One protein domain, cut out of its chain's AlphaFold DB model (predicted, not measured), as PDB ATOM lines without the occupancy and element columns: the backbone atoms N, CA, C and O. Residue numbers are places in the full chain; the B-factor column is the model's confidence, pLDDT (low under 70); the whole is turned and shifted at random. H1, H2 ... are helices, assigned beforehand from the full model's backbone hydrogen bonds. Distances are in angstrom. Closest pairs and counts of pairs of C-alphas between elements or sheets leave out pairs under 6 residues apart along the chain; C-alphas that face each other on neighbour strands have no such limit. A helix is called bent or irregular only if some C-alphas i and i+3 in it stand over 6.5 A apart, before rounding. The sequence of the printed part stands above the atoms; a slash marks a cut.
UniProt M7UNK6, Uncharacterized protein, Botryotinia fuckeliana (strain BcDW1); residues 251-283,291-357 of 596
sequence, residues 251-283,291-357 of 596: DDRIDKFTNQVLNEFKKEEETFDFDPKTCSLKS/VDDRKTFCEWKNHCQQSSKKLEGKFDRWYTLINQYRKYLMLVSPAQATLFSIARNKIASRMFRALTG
ATOM      1  N   ASP A 251      45.703  73.902 -33.498       74.25
ATOM      2  CA  ASP A 251      46.009  75.178 -32.830       74.25
ATOM      3  C   ASP A 251      47.451  75.642 -33.120       74.25
ATOM      4  O   ASP A 251      47.681  76.808 -33.448       74.25
ATOM      5  N   ASP A 252      48.418  74.712 -33.112       76.12
ATOM      6  CA  ASP A 252      49.834  74.962 -33.419       76.12
ATOM      7  C   ASP A 252      50.051  75.576 -34.820       76.12
ATOM      8  O   ASP A 252      50.982  76.362 -35.014       76.12
ATOM      9  N   ARG A 253      49.188  75.287 -35.808       70.44
ATOM     10  CA  ARG A 253      49.249  75.877 -37.162       70.44
ATOM     11  C   ARG A 253      48.803  77.340 -37.151       70.44
ATOM     12  O   ARG A 253      49.443  78.182 -37.788       70.44
ATOM     13  N   ILE A 254      47.729  77.646 -36.420       78.19
ATOM     14  CA  ILE A 254      47.210  79.011 -36.246       78.19
ATOM     15  C   ILE A 254      48.230  79.852 -35.468       78.19
ATOM     16  O   ILE A 254      48.559  80.972 -35.878       78.19
ATOM     17  N   ASP A 255      48.808  79.288 -34.406       81.06
ATOM     18  CA  ASP A 255      49.841  79.938 -33.601       81.06
ATOM     19  C   ASP A 255      51.140  80.136 -34.404       81.06
ATOM     20  O   ASP A 255      51.750  81.208 -34.337       81.06
ATOM     21  N   LYS A 256      51.556  79.174 -35.239       82.94
ATOM     22  CA  LYS A 256      52.729  79.308 -36.125       82.94
ATOM     23  C   LYS A 256      52.570  80.461 -37.120       82.94
ATOM     24  O   LYS A 256      53.462  81.312 -37.202       82.94
ATOM     25  N   PHE A 257      51.436  80.544 -37.823       82.56
ATOM     26  CA  PHE A 257      51.168  81.645 -38.757       82.56
ATOM     27  C   PHE A 257      51.045  82.991 -38.025       82.56
ATOM     28  O   PHE A 257      51.644  83.986 -38.439       82.56
ATOM     29  N   THR A 258      50.361  83.022 -36.879       83.44
ATOM     30  CA  THR A 258      50.242  84.233 -36.056       83.44
ATOM     31  C   THR A 258      51.617  84.721 -35.585       83.44
ATOM     32  O   THR A 258      51.917  85.910 -35.685       83.44
ATOM     33  N   ASN A 259      52.507  83.826 -35.144       83.69
ATOM     34  CA  ASN A 259      53.879  84.183 -34.778       83.69
ATOM     35  C   ASN A 259      54.710  84.670 -35.982       83.69
ATOM     36  O   ASN A 259      55.515  85.587 -35.814       83.69
ATOM     37  N   GLN A 260      54.498  84.144 -37.195       84.56
ATOM     38  CA  GLN A 260      55.122  84.674 -38.417       84.56
ATOM     39  C   GLN A 260      54.690  86.127 -38.683       84.56
ATOM     40  O   GLN A 260      55.547  87.000 -38.822       84.56
ATOM     41  N   VAL A 261      53.384  86.419 -38.657       85.44
ATOM     42  CA  VAL A 261      52.855  87.788 -38.828       85.44
ATOM     43  C   VAL A 261      53.397  88.737 -37.750       85.44
ATOM     44  O   VAL A 261      53.847  89.843 -38.057       85.44
ATOM     45  N   LEU A 262      53.432  88.300 -36.487       83.88
ATOM     46  CA  LEU A 262      53.986  89.086 -35.380       83.88
ATOM     47  C   LEU A 262      55.496  89.358 -35.522       83.88
ATOM     48  O   LEU A 262      55.966  90.405 -35.071       83.88
ATOM     49  N   ASN A 263      56.254  88.454 -36.149       84.81
ATOM     50  CA  ASN A 263      57.673  88.660 -36.437       84.81
ATOM     51  C   ASN A 263      57.890  89.688 -37.560       84.81
ATOM     52  O   ASN A 263      58.779  90.533 -37.427       84.81
ATOM     53  N   GLU A 264      57.066  89.692 -38.614       84.50
ATOM     54  CA  GLU A 264      57.127  90.736 -39.650       84.50
ATOM     55  C   GLU A 264      56.694  92.107 -39.108       84.50
ATOM     56  O   GLU A 264      57.407  93.089 -39.319       84.50
ATOM     57  N   PHE A 265      55.623  92.182 -38.301       82.50
ATOM     58  CA  PHE A 265      55.277  93.416 -37.577       82.50
ATOM     59  C   PHE A 265      56.436  93.914 -36.706       82.50
ATOM     60  O   PHE A 265      56.675  95.116 -36.654       82.50
ATOM     61  N   LYS A 266      57.174  93.020 -36.030       81.50
ATOM     62  CA  LYS A 266      58.322  93.413 -35.200       81.50
ATOM     63  C   LYS A 266      59.477  93.968 -36.039       81.50
ATOM     64  O   LYS A 266      60.037  94.994 -35.662       81.50
ATOM     65  N   LYS A 267      59.820  93.329 -37.164       83.19
ATOM     66  CA  LYS A 267      60.855  93.818 -38.094       83.19
ATOM     67  C   LYS A 267      60.509  95.207 -38.629       83.19
ATOM     68  O   LYS A 267      61.360  96.093 -38.625       83.19
ATOM     69  N   GLU A 268      59.265  95.416 -39.054       79.44
ATOM     70  CA  GLU A 268      58.781  96.724 -39.509       79.44
ATOM     71  C   GLU A 268      58.749  97.740 -38.345       79.44
ATOM     72  O   GLU A 268      59.228  98.859 -38.502       79.44
ATOM     73  N   GLU A 269      58.325  97.347 -37.133       76.12
ATOM     74  CA  GLU A 269      58.338  98.201 -35.929       76.12
ATOM     75  C   GLU A 269      59.763  98.629 -35.487       76.12
ATOM     76  O   GLU A 269      59.906  99.654 -34.804       76.12
ATOM     77  N   GLU A 270      60.799  97.870 -35.864       78.38
ATOM     78  CA  GLU A 270      62.218  98.142 -35.579       78.38
ATOM     79  C   GLU A 270      62.965  98.857 -36.725       78.38
ATOM     80  O   GLU A 270      63.982  99.496 -36.459       78.38
ATOM     81  N   THR A 271      62.491  98.774 -37.976       78.12
ATOM     82  CA  THR A 271      63.206  99.304 -39.163       78.12
ATOM     83  C   THR A 271      62.529 100.489 -39.849       78.12
ATOM     84  O   THR A 271      63.201 101.223 -40.576       78.12
ATOM     85  N   PHE A 272      61.230 100.708 -39.637       79.25
ATOM     86  CA  PHE A 272      60.510 101.835 -40.218       79.25
ATOM     87  C   PHE A 272      60.451 103.029 -39.258       79.25
ATOM     88  O   PHE A 272      59.775 102.986 -38.230       79.25
ATOM     89  N   ASP A 273      61.093 104.131 -39.651       81.31
ATOM     90  CA  ASP A 273      60.787 105.464 -39.133       81.31
ATOM     91  C   ASP A 273      60.403 106.397 -40.291       81.31
ATOM     92  O   ASP A 273      61.062 106.426 -41.332       81.31
ATOM     93  N   PHE A 274      59.319 107.152 -40.114       80.50
ATOM     94  CA  PHE A 274      58.863 108.167 -41.061       80.50
ATOM     95  C   PHE A 274      59.222 109.541 -40.513       80.50
ATOM     96  O   PHE A 274      58.632 109.967 -39.517       80.50
ATOM     97  N   ASP A 275      60.143 110.237 -41.180       79.12
ATOM     98  CA  ASP A 275      60.502 111.610 -40.836       79.12
ATOM     99  C   ASP A 275      59.729 112.637 -41.698       79.12
ATOM    100  O   ASP A 275      60.102 112.871 -42.855       79.12
ATOM    101  N   PRO A 276      58.705 113.320 -41.142       68.31
ATOM    102  CA  PRO A 276      57.934 114.355 -41.838       68.31
ATOM    103  C   PRO A 276      58.731 115.633 -42.169       68.31
ATOM    104  O   PRO A 276      58.154 116.571 -42.727       68.31
ATOM    105  N   LYS A 277      60.021 115.711 -41.808       67.12
ATOM    106  CA  LYS A 277      60.936 116.809 -42.165       67.12
ATOM    107  C   LYS A 277      61.749 116.520 -43.432       67.12
ATOM    108  O   LYS A 277      62.121 117.467 -44.117       67.12
ATOM    109  N   THR A 278      61.975 115.252 -43.793       61.34
ATOM    110  CA  THR A 278      62.671 114.888 -45.050       61.34
ATOM    111  C   THR A 278      61.746 114.850 -46.266       61.34
ATOM    112  O   THR A 278      62.186 115.105 -47.384       61.34
ATOM    113  N   CYS A 279      60.457 114.562 -46.075       51.31
ATOM    114  CA  CYS A 279      59.487 114.410 -47.162       51.31
ATOM    115  C   CYS A 279      58.776 115.728 -47.534       51.31
ATOM    116  O   CYS A 279      57.552 115.763 -47.667       51.31
ATOM    117  N   SER A 280      59.507 116.836 -47.685       47.12
ATOM    118  CA  SER A 280      58.919 118.128 -48.074       47.12
ATOM    119  C   SER A 280      58.467 118.136 -49.541       47.12
ATOM    120  O   SER A 280      59.293 118.112 -50.455       47.12
ATOM    121  N   LEU A 281      57.157 118.252 -49.778       44.47
ATOM    122  CA  LEU A 281      56.638 118.740 -51.059       44.47
ATOM    123  C   LEU A 281      57.101 120.194 -51.247       44.47
ATOM    124  O   LEU A 281      57.059 120.968 -50.292       44.47
ATOM    125  N   LYS A 282      57.530 120.573 -52.460       39.50
ATOM    126  CA  LYS A 282      58.080 121.919 -52.734       39.50
ATOM    127  C   LYS A 282      57.066 123.062 -52.531       39.50
ATOM    128  O   LYS A 282      57.481 124.206 -52.399       39.50
ATOM    129  N   SER A 283      55.770 122.751 -52.450       39.66
ATOM    130  CA  SER A 283      54.671 123.691 -52.209       39.66
ATOM    131  C   SER A 283      53.896 123.382 -50.909       39.66
ATOM    132  O   SER A 283      52.850 122.738 -50.918       39.66
ATOM    133  N   VAL A 291      57.251 123.878 -38.336       50.38
ATOM    134  CA  VAL A 291      57.784 122.652 -38.961       50.38
ATOM    135  C   VAL A 291      58.716 121.898 -37.997       50.38
ATOM    136  O   VAL A 291      58.759 120.668 -38.011       50.38
ATOM    137  N   ASP A 292      59.378 122.626 -37.094       52.38
ATOM    138  CA  ASP A 292      60.259 122.098 -36.046       52.38
ATOM    139  C   ASP A 292      59.564 121.096 -35.104       52.38
ATOM    140  O   ASP A 292      60.171 120.097 -34.714       52.38
ATOM    141  N   ASP A 293      58.281 121.318 -34.788       59.91
ATOM    142  CA  ASP A 293      57.504 120.535 -33.811       59.91
ATOM    143  C   ASP A 293      56.950 119.206 -34.384       59.91
ATOM    144  O   ASP A 293      56.335 118.410 -33.662       59.91
ATOM    145  N   ARG A 294      57.164 118.939 -35.683       71.06
ATOM    146  CA  ARG A 294      56.800 117.672 -36.343       71.06
ATOM    147  C   ARG A 294      57.730 116.547 -35.847       71.06
ATOM    148  O   ARG A 294      58.940 116.623 -36.050       71.06
ATOM    149  N   LYS A 295      57.176 115.518 -35.198       79.50
ATOM    150  CA  LYS A 295      57.919 114.350 -34.675       79.50
ATOM    151  C   LYS A 295      57.992 113.224 -35.702       79.50
ATOM    152  O   LYS A 295      57.014 113.036 -36.422       79.50
ATOM    153  N   THR A 296      59.076 112.445 -35.714       83.38
ATOM    154  CA  THR A 296      59.136 111.187 -36.487       83.38
ATOM    155  C   THR A 296      58.168 110.132 -35.928       83.38
ATOM    156  O   THR A 296      57.629 110.287 -34.823       83.38
ATOM    157  N   PHE A 297      57.946 109.033 -36.658       83.06
ATOM    158  CA  PHE A 297      57.119 107.922 -36.175       83.06
ATOM    159  C   PHE A 297      57.685 107.340 -34.875       83.06
ATOM    160  O   PHE A 297      56.935 107.160 -33.915       83.06
ATOM    161  N   CYS A 298      59.001 107.129 -34.793       82.31
ATOM    162  CA  CYS A 298      59.670 106.641 -33.587       82.31
ATOM    163  C   CYS A 298      59.641 107.656 -32.433       82.31
ATOM    164  O   CYS A 298      59.360 107.270 -31.296       82.31
ATOM    165  N   GLU A 299      59.867 108.948 -32.688       82.75
ATOM    166  CA  GLU A 299      59.761 109.995 -31.658       82.75
ATOM    167  C   GLU A 299      58.342 110.102 -31.081       82.75
ATOM    168  O   GLU A 299      58.153 110.148 -29.859       82.75
ATOM    169  N   TRP A 300      57.331 110.114 -31.954       86.19
ATOM    170  CA  TRP A 300      55.922 110.135 -31.570       86.19
ATOM    171  C   TRP A 300      55.541 108.873 -30.787       86.19
ATOM    172  O   TRP A 300      54.966 108.974 -29.702       86.19
ATOM    173  N   LYS A 301      55.929 107.694 -31.285       83.88
ATOM    174  CA  LYS A 301      55.697 106.378 -30.669       83.88
ATOM    175  C   LYS A 301      56.277 106.319 -29.261       83.88
ATOM    176  O   LYS A 301      55.558 105.962 -28.331       83.88
ATOM    177  N   ASN A 302      57.531 106.731 -29.076       81.75
ATOM    178  CA  ASN A 302      58.187 106.750 -27.767       81.75
ATOM    179  C   ASN A 302      57.469 107.693 -26.786       81.75
ATOM    180  O   ASN A 302      57.197 107.318 -25.646       81.75
ATOM    181  N   HIS A 303      57.087 108.886 -27.242       77.69
ATOM    182  CA  HIS A 303      56.325 109.854 -26.448       77.69
ATOM    183  C   HIS A 303      54.924 109.334 -26.061       77.69
ATOM    184  O   HIS A 303      54.491 109.484 -24.916       77.69
ATOM    185  N   CYS A 304      54.213 108.679 -26.982       72.38
ATOM    186  CA  CYS A 304      52.900 108.081 -26.724       72.38
ATOM    187  C   CYS A 304      52.971 106.822 -25.844       72.38
ATOM    188  O   CYS A 304      52.096 106.627 -25.001       72.38
ATOM    189  N   GLN A 305      54.028 106.012 -25.947       70.81
ATOM    190  CA  GLN A 305      54.277 104.877 -25.046       70.81
ATOM    191  C   GLN A 305      54.628 105.322 -23.614       70.81
ATOM    192  O   GLN A 305      54.257 104.637 -22.664       70.81
ATOM    193  N   GLN A 306      55.262 106.485 -23.431       62.31
ATOM    194  CA  GLN A 306      55.511 107.080 -22.106       62.31
ATOM    195  C   GLN A 306      54.248 107.643 -21.426       62.31
ATOM    196  O   GLN A 306      54.254 107.860 -20.216       62.31
ATOM    197  N   SER A 307      53.176 107.899 -22.185       57.06
ATOM    198  CA  SER A 307      51.967 108.603 -21.722       57.06
ATOM    199  C   SER A 307      50.683 107.762 -21.747       57.06
ATOM    200  O   SER A 307      49.675 108.170 -21.169       57.06
ATOM    201  N   SER A 308      50.707 106.580 -22.368       51.38
ATOM    202  CA  SER A 308      49.538 105.707 -22.524       51.38
ATOM    203  C   SER A 308      49.572 104.508 -21.577       51.38
ATOM    204  O   SER A 308      50.632 103.987 -21.230       51.38
ATOM    205  N   LYS A 309      48.390 103.999 -21.202       56.12
ATOM    206  CA  LYS A 309      48.273 102.644 -20.634       56.12
ATOM    207  C   LYS A 309      48.740 101.610 -21.669       56.12
ATOM    208  O   LYS A 309      48.678 101.871 -22.870       56.12
ATOM    209  N   LYS A 310      49.178 100.434 -21.201       55.19
ATOM    210  CA  LYS A 310      49.577  99.313 -22.070       55.19
ATOM    211  C   LYS A 310      48.499  99.045 -23.127       55.19
ATOM    212  O   LYS A 310      47.347  98.817 -22.774       55.19
ATOM    213  N   LEU A 311      48.904  99.035 -24.396       53.44
ATOM    214  CA  LEU A 311      48.118  98.436 -25.471       53.44
ATOM    215  C   LEU A 311      48.132  96.917 -25.261       53.44
ATOM    216  O   LEU A 311      49.207  96.312 -25.222       53.44
ATOM    217  N   GLU A 312      46.956  96.328 -25.076       46.69
ATOM    218  CA  GLU A 312      46.766  94.879 -24.980       46.69
ATOM    219  C   GLU A 312      46.498  94.297 -26.378       46.69
ATOM    220  O   GLU A 312      45.982  94.989 -27.253       46.69
ATOM    221  N   GLY A 313      46.906  93.044 -26.600       57.53
ATOM    222  CA  GLY A 313      46.965  92.427 -27.931       57.53
ATOM    223  C   GLY A 313      48.224  92.828 -28.719       57.53
ATOM    224  O   GLY A 313      48.493  94.005 -28.954       57.53
ATOM    225  N   LYS A 314      49.026  91.842 -29.153       62.31
ATOM    226  CA  LYS A 314      50.214  92.107 -29.994       62.31
ATOM    227  C   LYS A 314      49.835  92.499 -31.430       62.31
ATOM    228  O   LYS A 314      50.509  93.335 -32.018       62.31
ATOM    229  N   PHE A 315      48.772  91.897 -31.966       62.84
ATOM    230  CA  PHE A 315      48.333  92.045 -33.355       62.84
ATOM    231  C   PHE A 315      47.760  93.447 -33.622       62.84
ATOM    232  O   PHE A 315      48.327  94.227 -34.385       62.84
ATOM    233  N   ASP A 316      46.704  93.834 -32.898       70.38
ATOM    234  CA  ASP A 316      46.063  95.143 -33.070       70.38
ATOM    235  C   ASP A 316      46.931  96.330 -32.640       70.38
ATOM    236  O   ASP A 316      46.692  97.452 -33.092       70.38
ATOM    237  N   ARG A 317      47.968  96.118 -31.816       76.75
ATOM    238  CA  ARG A 317      48.929  97.163 -31.427       76.75
ATOM    239  C   ARG A 317      49.567  97.838 -32.641       76.75
ATOM    240  O   ARG A 317      49.640  99.064 -32.653       76.75
ATOM    241  N   TRP A 318      50.033  97.077 -33.634       78.00
ATOM    242  CA  TRP A 318      50.745  97.639 -34.789       78.00
ATOM    243  C   TRP A 318      49.824  98.545 -35.616       78.00
ATOM    244  O   TRP A 318      50.095  99.737 -35.788       78.00
ATOM    245  N   TYR A 319      48.659  98.014 -35.991       76.94
ATOM    246  CA  TYR A 319      47.600  98.755 -36.674       76.94
ATOM    247  C   TYR A 319      47.109  99.970 -35.873       76.94
ATOM    248  O   TYR A 319      46.832 101.023 -36.451       76.94
ATOM    249  N   THR A 320      47.042  99.864 -34.543       79.94
ATOM    250  CA  THR A 320      46.670 100.975 -33.657       79.94
ATOM    251  C   THR A 320      47.719 102.086 -33.674       79.94
ATOM    252  O   THR A 320      47.347 103.249 -33.816       79.94
ATOM    253  N   LEU A 321      49.014 101.757 -33.587       81.00
ATOM    254  CA  LEU A 321      50.106 102.739 -33.631       81.00
ATOM    255  C   LEU A 321      50.137 103.493 -34.970       81.00
ATOM    256  O   LEU A 321      50.176 104.724 -34.974       81.00
ATOM    257  N   ILE A 322      50.038 102.779 -36.097       81.69
ATOM    258  CA  ILE A 322      49.984 103.376 -37.444       81.69
ATOM    259  C   ILE A 322      48.781 104.321 -37.585       81.69
ATOM    260  O   ILE A 322      48.931 105.469 -38.011       81.69
ATOM    261  N   ASN A 323      47.585 103.877 -37.188       82.19
ATOM    262  CA  ASN A 323      46.373 104.689 -37.309       82.19
ATOM    263  C   ASN A 323      46.354 105.891 -36.350       82.19
ATOM    264  O   ASN A 323      45.801 106.940 -36.689       82.19
ATOM    265  N   GLN A 324      46.966 105.780 -35.170       82.69
ATOM    266  CA  GLN A 324      47.130 106.905 -34.248       82.69
ATOM    267  C   GLN A 324      48.155 107.927 -34.766       82.69
ATOM    268  O   GLN A 324      47.877 109.126 -34.703       82.69
ATOM    269  N   TYR A 325      49.276 107.493 -35.352       83.31
ATOM    270  CA  TYR A 325      50.244 108.416 -35.956       83.31
ATOM    271  C   TYR A 325      49.666 109.135 -37.183       83.31
ATOM    272  O   TYR A 325      49.804 110.352 -37.295       83.31
ATOM    273  N   ARG A 326      48.905 108.439 -38.044       80.19
ATOM    274  CA  ARG A 326      48.160 109.080 -39.146       80.19
ATOM    275  C   ARG A 326      47.205 110.165 -38.630       80.19
ATOM    276  O   ARG A 326      47.134 111.236 -39.223       80.19
ATOM    277  N   LYS A 327      46.510 109.927 -37.508       77.25
ATOM    278  CA  LYS A 327      45.643 110.932 -36.859       77.25
ATOM    279  C   LYS A 327      46.431 112.113 -36.282       77.25
ATOM    280  O   LYS A 327      45.964 113.238 -36.399       77.25
ATOM    281  N   TYR A 328      47.618 111.886 -35.711       80.75
ATOM    282  CA  TYR A 328      48.527 112.965 -35.301       80.75
ATOM    283  C   TYR A 328      48.975 113.809 -36.503       80.75
ATOM    284  O   TYR A 328      48.840 115.029 -36.462       80.75
ATOM    285  N   LEU A 329      49.415 113.182 -37.599       71.31
ATOM    286  CA  LEU A 329      49.807 113.908 -38.810       71.31
ATOM    287  C   LEU A 329      48.632 114.691 -39.415       71.31
ATOM    288  O   LEU A 329      48.812 115.856 -39.748       71.31
ATOM    289  N   MET A 330      47.413 114.137 -39.469       68.50
ATOM    290  CA  MET A 330      46.223 114.869 -39.945       68.50
ATOM    291  C   MET A 330      45.928 116.160 -39.155       68.50
ATOM    292  O   MET A 330      45.278 117.052 -39.689       68.50
ATOM    293  N   LEU A 331      46.399 116.269 -37.906       63.59
ATOM    294  CA  LEU A 331      46.234 117.451 -37.052       63.59
ATOM    295  C   LEU A 331      47.411 118.448 -37.132       63.59
ATOM    296  O   LEU A 331      47.295 119.538 -36.581       63.59
ATOM    297  N   VAL A 332      48.535 118.087 -37.767       64.62
ATOM    298  CA  VAL A 332      49.801 118.864 -37.741       64.62
ATOM    299  C   VAL A 332      50.371 119.157 -39.144       64.62
ATOM    300  O   VAL A 332      50.997 120.192 -39.356       64.62
ATOM    301  N   SER A 333      50.155 118.271 -40.119       64.12
ATOM    302  CA  SER A 333      50.299 118.517 -41.563       64.12
ATOM    303  C   SER A 333      49.523 117.438 -42.340       64.12
ATOM    304  O   SER A 333      49.997 116.300 -42.469       64.12
ATOM    305  N   PRO A 334      48.342 117.770 -42.897       62.38
ATOM    306  CA  PRO A 334      47.575 116.848 -43.737       62.38
ATOM    307  C   PRO A 334      48.364 116.324 -44.947       62.38
ATOM    308  O   PRO A 334      48.210 115.163 -45.320       62.38
ATOM    309  N   ALA A 335      49.269 117.127 -45.521       58.81
ATOM    310  CA  ALA A 335      50.135 116.692 -46.617       58.81
ATOM    311  C   ALA A 335      51.085 115.556 -46.188       58.81
ATOM    312  O   ALA A 335      51.205 114.550 -46.893       58.81
ATOM    313  N   GLN A 336      51.690 115.656 -44.999       66.00
ATOM    314  CA  GLN A 336      52.517 114.578 -44.445       66.00
ATOM    315  C   GLN A 336      51.690 113.340 -44.071       66.00
ATOM    316  O   GLN A 336      52.161 112.221 -44.253       66.00
ATOM    317  N   ALA A 337      50.435 113.497 -43.632       65.31
ATOM    318  CA  ALA A 337      49.532 112.363 -43.400       65.31
ATOM    319  C   ALA A 337      49.218 111.581 -44.691       65.31
ATOM    320  O   ALA A 337      49.092 110.351 -44.670       65.31
ATOM    321  N   THR A 338      49.132 112.279 -45.824       64.19
ATOM    322  CA  THR A 338      48.972 111.679 -47.152       64.19
ATOM    323  C   THR A 338      50.235 110.933 -47.589       64.19
ATOM    324  O   THR A 338      50.141 109.767 -47.968       64.19
ATOM    325  N   LEU A 339      51.423 111.531 -47.448       64.12
ATOM    326  CA  LEU A 339      52.703 110.867 -47.754       64.12
ATOM    327  C   LEU A 339      52.948 109.638 -46.860       64.12
ATOM    328  O   LEU A 339      53.319 108.571 -47.355       64.12
ATOM    329  N   PHE A 340      52.632 109.739 -45.567       76.00
ATOM    330  CA  PHE A 340      52.637 108.610 -44.634       76.00
ATOM    331  C   PHE A 340      51.689 107.483 -45.070       76.00
ATOM    332  O   PHE A 340      52.008 106.308 -44.906       76.00
ATOM    333  N   SER A 341      50.545 107.814 -45.678       72.69
ATOM    334  CA  SER A 341      49.602 106.811 -46.192       72.69
ATOM    335  C   SER A 341      50.179 106.030 -47.387       72.69
ATOM    336  O   SER A 341      49.942 104.827 -47.483       72.69
ATOM    337  N   ILE A 342      51.010 106.656 -48.237       70.69
ATOM    338  CA  ILE A 342      51.784 105.944 -49.277       70.69
ATOM    339  C   ILE A 342      52.833 105.027 -48.631       70.69
ATOM    340  O   ILE A 342      52.958 103.861 -49.006       70.69
ATOM    341  N   ALA A 343      53.576 105.531 -47.638       75.19
ATOM    342  CA  ALA A 343      54.602 104.757 -46.936       75.19
ATOM    343  C   ALA A 343      54.010 103.515 -46.240       75.19
ATOM    344  O   ALA A 343      54.546 102.418 -46.382       75.19
ATOM    345  N   ARG A 344      52.845 103.663 -45.596       77.94
ATOM    346  CA  ARG A 344      52.020 102.568 -45.056       77.94
ATOM    347  C   ARG A 344      51.641 101.549 -46.141       77.94
ATOM    348  O   ARG A 344      51.838 100.354 -45.944       77.94
ATOM    349  N   ASN A 345      51.187 102.044 -47.299       75.62
ATOM    350  CA  ASN A 345      51.036 101.335 -48.581       75.62
ATOM    351  C   ASN A 345      52.220 100.392 -48.907       75.62
ATOM    352  O   ASN A 345      52.078  99.213 -49.230       75.62
ATOM    353  N   LYS A 346      53.433 100.941 -48.809       76.25
ATOM    354  CA  LYS A 346      54.677 100.247 -49.162       76.25
ATOM    355  C   LYS A 346      55.089  99.193 -48.127       76.25
ATOM    356  O   LYS A 346      55.485  98.100 -48.525       76.25
ATOM    357  N   ILE A 347      54.956  99.490 -46.830       78.00
ATOM    358  CA  ILE A 347      55.154  98.524 -45.728       78.00
ATOM    359  C   ILE A 347      54.232  97.321 -45.913       78.00
ATOM    360  O   ILE A 347      54.680  96.176 -45.890       78.00
ATOM    361  N   ALA A 348      52.949  97.594 -46.159       78.38
ATOM    362  CA  ALA A 348      51.941  96.590 -46.454       78.38
ATOM    363  C   ALA A 348      52.402  95.675 -47.606       78.38
ATOM    364  O   ALA A 348      52.534  94.469 -47.413       78.38
ATOM    365  N   SER A 349      52.758  96.242 -48.763       76.81
ATOM    366  CA  SER A 349      53.268  95.480 -49.915       76.81
ATOM    367  C   SER A 349      54.490  94.596 -49.583       76.81
ATOM    368  O   SER A 349      54.562  93.465 -50.062       76.81
ATOM    369  N   ARG A 350      55.431  95.041 -48.730       78.94
ATOM    370  CA  ARG A 350      56.560  94.199 -48.267       78.94
ATOM    371  C   ARG A 350      56.109  93.042 -47.381       78.94
ATOM    372  O   ARG A 350      56.463  91.896 -47.642       78.94
ATOM    373  N   MET A 351      55.311  93.336 -46.357       81.50
ATOM    374  CA  MET A 351      54.801  92.338 -45.416       81.50
ATOM    375  C   MET A 351      53.962  91.270 -46.131       81.50
ATOM    376  O   MET A 351      54.113  90.081 -45.867       81.50
ATOM    377  N   PHE A 352      53.129  91.683 -47.088       82.25
ATOM    378  CA  PHE A 352      52.363  90.780 -47.939       82.25
ATOM    379  C   PHE A 352      53.273  89.826 -48.725       82.25
ATOM    380  O   PHE A 352      53.053  88.618 -48.695       82.25
ATOM    381  N   ARG A 353      54.344  90.324 -49.360       78.69
ATOM    382  CA  ARG A 353      55.337  89.468 -50.038       78.69
ATOM    383  C   ARG A 353      56.007  88.477 -49.086       78.69
ATOM    384  O   ARG A 353      56.073  87.292 -49.399       78.69
ATOM    385  N   ALA A 354      56.428  88.937 -47.908       82.38
ATOM    386  CA  ALA A 354      57.070  88.098 -46.894       82.38
ATOM    387  C   ALA A 354      56.156  86.968 -46.375       82.38
ATOM    388  O   ALA A 354      56.631  85.861 -46.130       82.38
ATOM    389  N   LEU A 355      54.848  87.219 -46.248       82.69
ATOM    390  CA  LEU A 355      53.853  86.219 -45.837       82.69
ATOM    391  C   LEU A 355      53.407  85.288 -46.979       82.69
ATOM    392  O   LEU A 355      52.952  84.179 -46.718       82.69
ATOM    393  N   THR A 356      53.526  85.722 -48.236       77.81
ATOM    394  CA  THR A 356      53.115  84.949 -49.428       77.81
ATOM    395  C   THR A 356      54.267  84.226 -50.129       77.81
ATOM    396  O   THR A 356      54.031  83.492 -51.086       77.81
ATOM    397  N   GLY A 357      55.513  84.427 -49.683       73.25
ATOM    398  CA  GLY A 357      56.714  83.854 -50.301       73.25
ATOM    399  C   GLY A 357      57.104  84.489 -51.643       73.25
ATOM    400  O   GLY A 357      57.942  83.939 -52.359       73.25
TER     401      GLY A 357
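This is residues 251 to 283 and 291 to 357 of the 596 residues of an uncharacterized protein of Botryotinia fuckeliana (strain BcDW1) (UniProt M7UNK6). H3 and H4 fold back on each other as a long helical hairpin, and the later part of H1 packs across the hairpin's open end, so that the three make a loose bundle, helices that touch one another. H1 runs on past the hairpin, its residues 251 to 256 sticking out, and the short H2 packs crosswise on H3. The printed part has 100 residues, with four named helices in the order H1, H2, H3, H4 and no named strand; the class is all helix. It is only just compact, close to loose, with a radius of gyration of the C-alphas of 15.0 A, and flat, spanning 51 by 33 by 18 A.

H1, residues 251 to 271, touches H3, residues 314 to 332, with its residues 262 to 269 alone; the closest C-alphas are those of Leu 262 and Phe 315, 6.7 A apart. Their lines stand at a shallow tilt of 33 degrees, only just short of steep, and they run the same way. H1 touches H4, residues 334 to 356, with its residues 260 to 268 alone, closest at the C-alphas of Glu 264 and Met 351, 6.4 A; the tilt is steep, 42 degrees, opposite ways. H2, residues 297 to 307, is apart from H1 and from H4. H2 touches residues 321 to 325 of H3, about perpendicular at 75 degrees, with the C-alphas of Phe 297 and Tyr 325 closest at 6.9 A. H3 is the hub, touching the three other helices. H3 and H4 form a hairpin at a shallow tilt of 21 degrees, opposite ways, closest at the C-alphas of Leu 329 and Ala 337, 4.9 A. In H1, H2 and H4 every O i to N i+4 pair is within hydrogen-bond range; in H3, 13 of 15 are.

H1 begins at C-alpha 251, (46.009, 75.178, -32.830), and measures 30.3 A from first to last C-alpha. H2 measures 15.4 A. H3 begins at C-alpha 314, (50.214, 92.107, -29.994), and measures 27.9 A; it is neither bent nor irregular, but only just: C-alphas 315 and 318 are 6.3 A apart. H4, the longest helix at 32.9 A, ends at C-alpha 356, (53.115, 84.949, -49.428).

The two C-alphas farthest apart are those of Asp 251 and Ser 283, 53.0 A. Residues 284 to 290 are not printed, and C-alphas 283 and 291 are 13.6 A apart across the cut, which lies in the link from H1 to H2. Residues 272 to 283 hold no named element. The link from H2 to H3 is short, with 6 residues, and that from H3 to H4 is tight, with 1. The mean pLDDT of the printed part is 72.6; residues 276 to 283, 291 to 293, 306 to 315 and 330 to 339 are under 70.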